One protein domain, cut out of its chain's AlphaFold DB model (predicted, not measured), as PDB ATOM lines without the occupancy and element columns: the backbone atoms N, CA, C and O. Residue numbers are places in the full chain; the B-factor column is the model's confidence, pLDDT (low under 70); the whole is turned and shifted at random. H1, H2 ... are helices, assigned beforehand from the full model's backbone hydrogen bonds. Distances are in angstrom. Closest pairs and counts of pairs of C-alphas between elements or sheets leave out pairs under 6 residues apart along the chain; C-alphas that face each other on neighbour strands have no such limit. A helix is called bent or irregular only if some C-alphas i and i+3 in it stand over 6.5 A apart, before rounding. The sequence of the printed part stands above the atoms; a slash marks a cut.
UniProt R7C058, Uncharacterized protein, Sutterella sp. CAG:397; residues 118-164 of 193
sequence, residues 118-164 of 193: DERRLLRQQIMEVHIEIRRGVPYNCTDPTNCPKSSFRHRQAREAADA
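AT A GLANCE: This is residues 118 to 164 of the 193 residues of an uncharacterized protein of Sutterella sp. CAG:397 (UniProt R7C058). Two helices reach away from each other, one at each end of a looped link, in a long, loose arrangement in which the helices themselves do not meet. The link, residues 135 to 151, folds into a loop between them, and the free parts that stick out are residues 118 to 126 of H1 at one end and residues 158 to 164 at the other, of which 158 to 163 belong to H2. The printed part has 47 residues with two named helices, H1 then H2, and no named strand; the class is all helix. The whole is loose, with a radius of gyration of the C-alphas of 12.7 A, and spans 43 by 19 by 16 A.

IN THESE COORDINATES: H1 is residues 118 to 134, 24.3 A from first to last C-alpha; C-alpha 118 is at (-17.675, 19.105, 22.424) and C-alpha 134 at (-15.545, -4.642, 27.070). After the link, H2 is residues 152 to 163, 16.3 A long, from C-alpha 152 at (-3.551, -2.886, 27.549) to C-alpha 163 at (9.966, -7.350, 35.472).

HOW THE PARTS SIT: H1 and H2 are apart: no C-alpha of the one is within 8 A of the other. The 17 residues between them form a long link, whose C-alphas lie 4 to 11 A from the mean of the C-alphas. In H1 and H2 every O i to N i+4 pair is within hydrogen-bond range. Neither helix is bent or irregular.

THE WHOLE: The C-alphas of Glu 119 and Ala 164, the two farthest apart, are 43.5 A apart. Without the stretches that stand free, the body of 31 residues spans 24 by 15 by 10 A. The printed part has no cut. The mean pLDDT of the printed part is 75.7, and residues 136 to 140, 142 to 155 and 158 are under 70.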
ATOM      1  N   ASP A 118     -18.267  19.552  21.161       95.25
ATOM      2  CA  ASP A 118     -17.675  19.105  22.424       95.25
ATOM      3  C   ASP A 118     -18.438  17.925  23.027       95.25
ATOM      4  O   ASP A 118     -17.829  16.925  23.409       95.25
ATOM      5  N   GLU A 119     -19.772  17.969  23.032       94.38
ATOM      6  CA  GLU A 119     -20.586  16.842  23.501       94.38
ATOM      7  C   GLU A 119     -20.413  15.616  22.604       94.38
ATOM      8  O   GLU A 119     -20.343  14.484  23.079       94.38
ATOM      9  N   ARG A 120     -20.294  15.826  21.288       95.50
ATOM     10  CA  ARG A 120     -20.004  14.760  20.329       95.50
ATOM     11  C   ARG A 120     -18.624  14.154  20.577       95.50
ATOM     12  O   ARG A 120     -18.473  12.937  20.460       95.50
ATOM     13  N   ARG A 121     -17.619  14.976  20.891       95.25
ATOM     14  CA  ARG A 121     -16.263  14.520  21.228       95.25
ATOM     15  C   ARG A 121     -16.274  13.704  22.518       95.25
ATOM     16  O   ARG A 121     -15.741  12.597  22.516       95.25
ATOM     17  N   LEU A 122     -16.935  14.206  23.560       96.25
ATOM     18  CA  LEU A 122     -17.083  13.513  24.838       96.25
ATOM     19  C   LEU A 122     -17.809  12.172  24.666       96.25
ATOM     20  O   LEU A 122     -17.318  11.146  25.123       96.25
ATOM     21  N   LEU A 123     -18.917  12.152  23.922       94.94
ATOM     22  CA  LEU A 123     -19.660  10.927  23.630       94.94
ATOM     23  C   LEU A 123     -18.792   9.899  22.893       94.94
ATOM     24  O   LEU A 123     -18.796   8.720  23.237       94.94
ATOM     25  N   ARG A 124     -18.010  10.327  21.892       93.44
ATOM     26  CA  ARG A 124     -17.069   9.437  21.188       93.44
ATOM     27  C   ARG A 124     -15.993   8.887  22.123       93.44
ATOM     28  O   ARG A 124     -15.620   7.727  21.977       93.44
ATOM     29  N   GLN A 125     -15.506   9.698  23.059       92.19
ATOM     30  CA  GLN A 125     -14.521   9.272  24.050       92.19
ATOM     31  C   GLN A 125     -15.105   8.229  25.008       92.19
ATOM     32  O   GLN A 125     -14.488   7.186  25.190       92.19
ATOM     33  N   GLN A 126     -16.316   8.452  25.519       92.25
ATOM     34  CA  GLN A 126     -17.024   7.497  26.379       92.25
ATOM     35  C   GLN A 126     -17.317   6.178  25.655       92.25
ATOM     36  O   GLN A 126     -17.090   5.103  26.202       92.25
ATOM     37  N   ILE A 127     -17.762   6.241  24.392       90.38
ATOM     38  CA  ILE A 127     -17.957   5.044  23.561       90.38
ATOM     39  C   ILE A 127     -16.635   4.283  23.406       90.38
ATOM     40  O   ILE A 127     -16.613   3.064  23.531       90.38
ATOM     41  N   MET A 128     -15.532   4.989  23.141       83.75
ATOM     42  CA  MET A 128     -14.211   4.377  23.007       83.75
ATOM     43  C   MET A 128     -13.738   3.722  24.311       83.75
ATOM     44  O   MET A 128     -13.204   2.619  24.256       83.75
ATOM     45  N   GLU A 129     -13.930   4.375  25.454       83.69
ATOM     46  CA  GLU A 129     -13.544   3.869  26.775       83.69
ATOM     47  C   GLU A 129     -14.288   2.577  27.121       83.69
ATOM     48  O   GLU A 129     -13.653   1.546  27.333       83.69
ATOM     49  N   VAL A 130     -15.621   2.579  27.022       85.31
ATOM     50  CA  VAL A 130     -16.446   1.379  27.246       85.31
ATOM     51  C   VAL A 130     -16.062   0.254  26.283       85.31
ATOM     52  O   VAL A 130     -16.013  -0.919  26.649       85.31
ATOM     53  N   HIS A 131     -15.763   0.590  25.030       79.56
ATOM     54  CA  HIS A 131     -15.367  -0.400  24.035       79.56
ATOM     55  C   HIS A 131     -14.010  -1.037  24.349       79.56
ATOM     56  O   HIS A 131     -13.835  -2.241  24.157       79.56
ATOM     57  N   ILE A 132     -13.070  -0.242  24.863       76.56
ATOM     58  CA  ILE A 132     -11.791  -0.719  25.389       76.56
ATOM     59  C   ILE A 132     -12.054  -1.640  26.585       76.56
ATOM     60  O   ILE A 132     -11.556  -2.761  26.576       76.56
ATOM     61  N   GLU A 133     -12.872  -1.244  27.559       76.88
ATOM     62  CA  GLU A 133     -13.200  -2.064  28.737       76.88
ATOM     63  C   GLU A 133     -13.819  -3.419  28.363       76.88
ATOM     64  O   GLU A 133     -13.309  -4.470  28.767       76.88
ATOM     65  N   ILE A 134     -14.856  -3.420  27.518       77.62
ATOM     66  CA  ILE A 134     -15.545  -4.642  27.070       77.62
ATOM     67  C   ILE A 134     -14.585  -5.560  26.304       77.62
ATOM     68  O   ILE A 134     -14.620  -6.781  26.471       77.62
ATOM     69  N   ARG A 135     -13.687  -4.997  25.485       72.25
ATOM     70  CA  ARG A 135     -12.687  -5.776  24.743       72.25
ATOM     71  C   ARG A 135     -11.400  -6.047  25.529       72.25
ATOM     72  O   ARG A 135     -10.379  -6.337  24.909       72.25
ATOM     73  N   ARG A 136     -11.405  -5.980  26.866       69.44
ATOM     74  CA  ARG A 136     -10.219  -6.244  27.716       69.44
ATOM     75  C   ARG A 136      -9.011  -5.362  27.373       69.44
ATOM     76  O   ARG A 136      -7.864  -5.796  27.434       69.44
ATOM     77  N   GLY A 137      -9.273  -4.119  27.004       66.25
ATOM     78  CA  GLY A 137      -8.282  -3.101  26.702       66.25
ATOM     79  C   GLY A 137      -7.873  -2.986  25.236       66.25
ATOM     80  O   GLY A 137      -6.797  -2.454  24.968       66.25
ATOM     81  N   VAL A 138      -8.677  -3.489  24.291       67.00
ATOM     82  CA  VAL A 138      -8.413  -3.352  22.847       67.00
ATOM     83  C   VAL A 138      -9.165  -2.145  22.277       67.00
ATOM     84  O   VAL A 138     -10.396  -2.152  22.258       67.00
ATOM     85  N   PRO A 139      -8.450  -1.123  21.772       66.88
ATOM     86  CA  PRO A 139      -9.044   0.025  21.089       66.88
ATOM     87  C   PRO A 139      -9.964  -0.351  19.921       66.88
ATOM     88  O   PRO A 139      -9.751  -1.348  19.233       66.88
ATOM     89  N   TYR A 140     -10.969   0.487  19.649       64.06
ATOM     90  CA  TYR A 140     -11.986   0.231  18.617       64.06
ATOM     91  C   TYR A 140     -11.432   0.099  17.192       64.06
ATOM     92  O   TYR A 140     -12.038  -0.570  16.359       64.06
ATOM     93  N   ASN A 141     -10.285   0.717  16.923       70.81
ATOM     94  CA  ASN A 141      -9.572   0.684  15.651       70.81
ATOM     95  C   ASN A 141      -8.679  -0.559  15.483       70.81
ATOM     96  O   ASN A 141      -7.979  -0.670  14.482       70.81
ATOM     97  N   CYS A 142      -8.684  -1.473  16.454       68.56
ATOM     98  CA  CYS A 142      -7.906  -2.700  16.428       68.56
ATOM     99  C   CYS A 142      -8.829  -3.921  16.515       68.56
ATOM    100  O   CYS A 142      -9.723  -3.998  17.359       68.56
ATOM    101  N   THR A 143      -8.602  -4.893  15.635       66.12
ATOM    102  CA  THR A 143      -9.384  -6.139  15.579       66.12
ATOM    103  C   THR A 143      -8.783  -7.232  16.468       66.12
ATOM    104  O   THR A 143      -9.525  -8.048  17.002       66.12
ATOM    105  N   ASP A 144      -7.464  -7.206  16.687       64.69
ATOM    106  CA  ASP A 144      -6.717  -8.208  17.457       64.69
ATOM    107  C   ASP A 144      -5.946  -7.556  18.635       64.69
ATOM    108  O   ASP A 144      -5.179  -6.608  18.410       64.69
ATOM    109  N   PRO A 145      -6.122  -8.035  19.889       62.22
ATOM    110  CA  PRO A 145      -5.407  -7.541  21.073       62.22
ATOM    111  C   PRO A 145      -3.884  -7.617  20.979       62.22
ATOM    112  O   PRO A 145      -3.197  -6.769  21.554       62.22
ATOM    113  N   THR A 146      -3.351  -8.617  20.280       62.06
ATOM    114  CA  THR A 146      -1.908  -8.889  20.224       62.06
ATOM    115  C   THR A 146      -1.180  -8.019  19.202       62.06
ATOM    116  O   THR A 146       0.026  -7.802  19.324       62.06
ATOM    117  N   ASN A 147      -1.906  -7.432  18.245       63.97
ATOM    118  CA  ASN A 147      -1.358  -6.609  17.162       63.97
ATOM    119  C   ASN A 147      -1.613  -5.102  17.326       63.97
ATOM    120  O   ASN A 147      -1.174  -4.305  16.501       63.97
ATOM    121  N   CYS A 148      -2.288  -4.679  18.399       67.81
ATOM    122  CA  CYS A 148      -2.585  -3.269  18.621       67.81
ATOM    123  C   CYS A 148      -1.475  -2.574  19.436       67.81
ATOM    124  O   CYS A 148      -1.236  -2.970  20.578       67.81
ATOM    125  N   PRO A 149      -0.848  -1.491  18.934       64.62
ATOM    126  CA  PRO A 149       0.218  -0.778  19.650       64.62
ATOM    127  C   PRO A 149      -0.215  -0.204  21.006       64.62
ATOM    128  O   PRO A 149       0.618   0.007  21.878       64.62
ATOM    129  N   LYS A 150      -1.517   0.062  21.164       64.00
ATOM    130  CA  LYS A 150      -2.123   0.681  22.349       64.00
ATOM    131  C   LYS A 150      -2.997  -0.288  23.156       64.00
ATOM    132  O   LYS A 150      -3.793   0.174  23.968       64.00
ATOM    133  N   SER A 151      -2.934  -1.605  22.911       67.00
ATOM    134  CA  SER A 151      -3.702  -2.531  23.751       67.00
ATOM    135  C   SER A 151      -3.115  -2.586  25.159       67.00
ATOM    136  O   SER A 151      -1.895  -2.625  25.346       67.00
ATOM    137  N   SER A 152      -3.986  -2.644  26.167       67.56
ATOM    138  CA  SER A 152      -3.551  -2.886  27.549       67.56
ATOM    139  C   SER A 152      -2.794  -4.216  27.675       67.56
ATOM    140  O   SER A 152      -1.907  -4.336  28.516       67.56
ATOM    141  N   PHE A 153      -3.097  -5.186  26.803       65.19
ATOM    142  CA  PHE A 153      -2.426  -6.479  26.724       65.19
ATOM    143  C   PHE A 153      -0.932  -6.336  26.417       65.19
ATOM    144  O   PHE A 153      -0.116  -6.892  27.146       65.19
ATOM    145  N   ARG A 154      -0.550  -5.538  25.406       64.88
ATOM    146  CA  ARG A 154       0.869  -5.276  25.117       64.88
ATOM    147  C   ARG A 154       1.550  -4.486  26.226       64.88
ATOM    148  O   ARG A 154       2.684  -4.798  26.563       64.88
ATOM    149  N   HIS A 155       0.878  -3.498  26.818       69.19
ATOM    150  CA  HIS A 155       1.452  -2.762  27.949       69.19
ATOM    151  C   HIS A 155       1.687  -3.657  29.166       69.19
ATOM    152  O   HIS A 155       2.717  -3.534  29.824       69.19
ATOM    153  N   ARG A 156       0.765  -4.581  29.445       71.38
ATOM    154  CA  ARG A 156       0.914  -5.570  30.509       71.38
ATOM    155  C   ARG A 156       2.035  -6.560  30.201       71.38
ATOM    156  O   ARG A 156       2.917  -6.715  31.031       71.38
ATOM    157  N   GLN A 157       2.060  -7.129  28.996       71.50
ATOM    158  CA  GLN A 157       3.115  -8.045  28.556       71.50
ATOM    159  C   GLN A 157       4.501  -7.382  28.575       71.50
ATOM    160  O   GLN A 157       5.468  -8.006  28.985       71.50
ATOM    161  N   ALA A 158       4.609  -6.113  28.168       69.12
ATOM    162  CA  ALA A 158       5.866  -5.368  28.209       69.12
ATOM    163  C   ALA A 158       6.337  -5.090  29.645       69.12
ATOM    164  O   ALA A 158       7.534  -5.157  29.904       69.12
ATOM    165  N   ARG A 159       5.418  -4.807  30.581       75.69
ATOM    166  CA  ARG A 159       5.750  -4.671  32.010       75.69
ATOM    167  C   ARG A 159       6.183  -6.004  32.608       75.69
ATOM    168  O   ARG A 159       7.246  -6.069  33.199       75.69
ATOM    169  N   GLU A 160       5.423  -7.066  32.362       79.19
ATOM    170  CA  GLU A 160       5.757  -8.421  32.818       79.19
ATOM    171  C   GLU A 160       7.099  -8.902  32.234       79.19
ATOM    172  O   GLU A 160       7.882  -9.527  32.939       79.19
ATOM    173  N   ALA A 161       7.416  -8.560  30.978       75.69
ATOM    174  CA  ALA A 161       8.718  -8.840  30.373       75.69
ATOM    175  C   ALA A 161       9.851  -8.002  30.986       75.69
ATOM    176  O   ALA A 161      10.937  -8.532  31.185       75.69
ATOM    177  N   ALA A 162       9.615  -6.724  31.297       74.94
ATOM    178  CA  ALA A 162      10.598  -5.871  31.968       74.94
ATOM    179  C   ALA A 162      10.880  -6.335  33.407       74.94
ATOM    180  O   ALA A 162      12.029  -6.323  33.835       74.94
ATOM    181  N   ASP A 163       9.853  -6.808  34.115       72.94
ATOM    182  CA  ASP A 163       9.966  -7.350  35.472       72.94
ATOM    183  C   ASP A 163      10.610  -8.755  35.489       72.94
ATOM    184  O   ASP A 163      11.165  -9.175  36.504       72.94
ATOM    185  N   ALA A 164      10.572  -9.485  34.365       70.44
ATOM    186  CA  ALA A 164      11.192 -10.803  34.205       70.44
ATOM    187  C   ALA A 164      12.680 -10.763  33.800       70.44
ATOM    188  O   ALA A 164      13.315 -11.819  33.758       70.44
TER     189      ALA A 164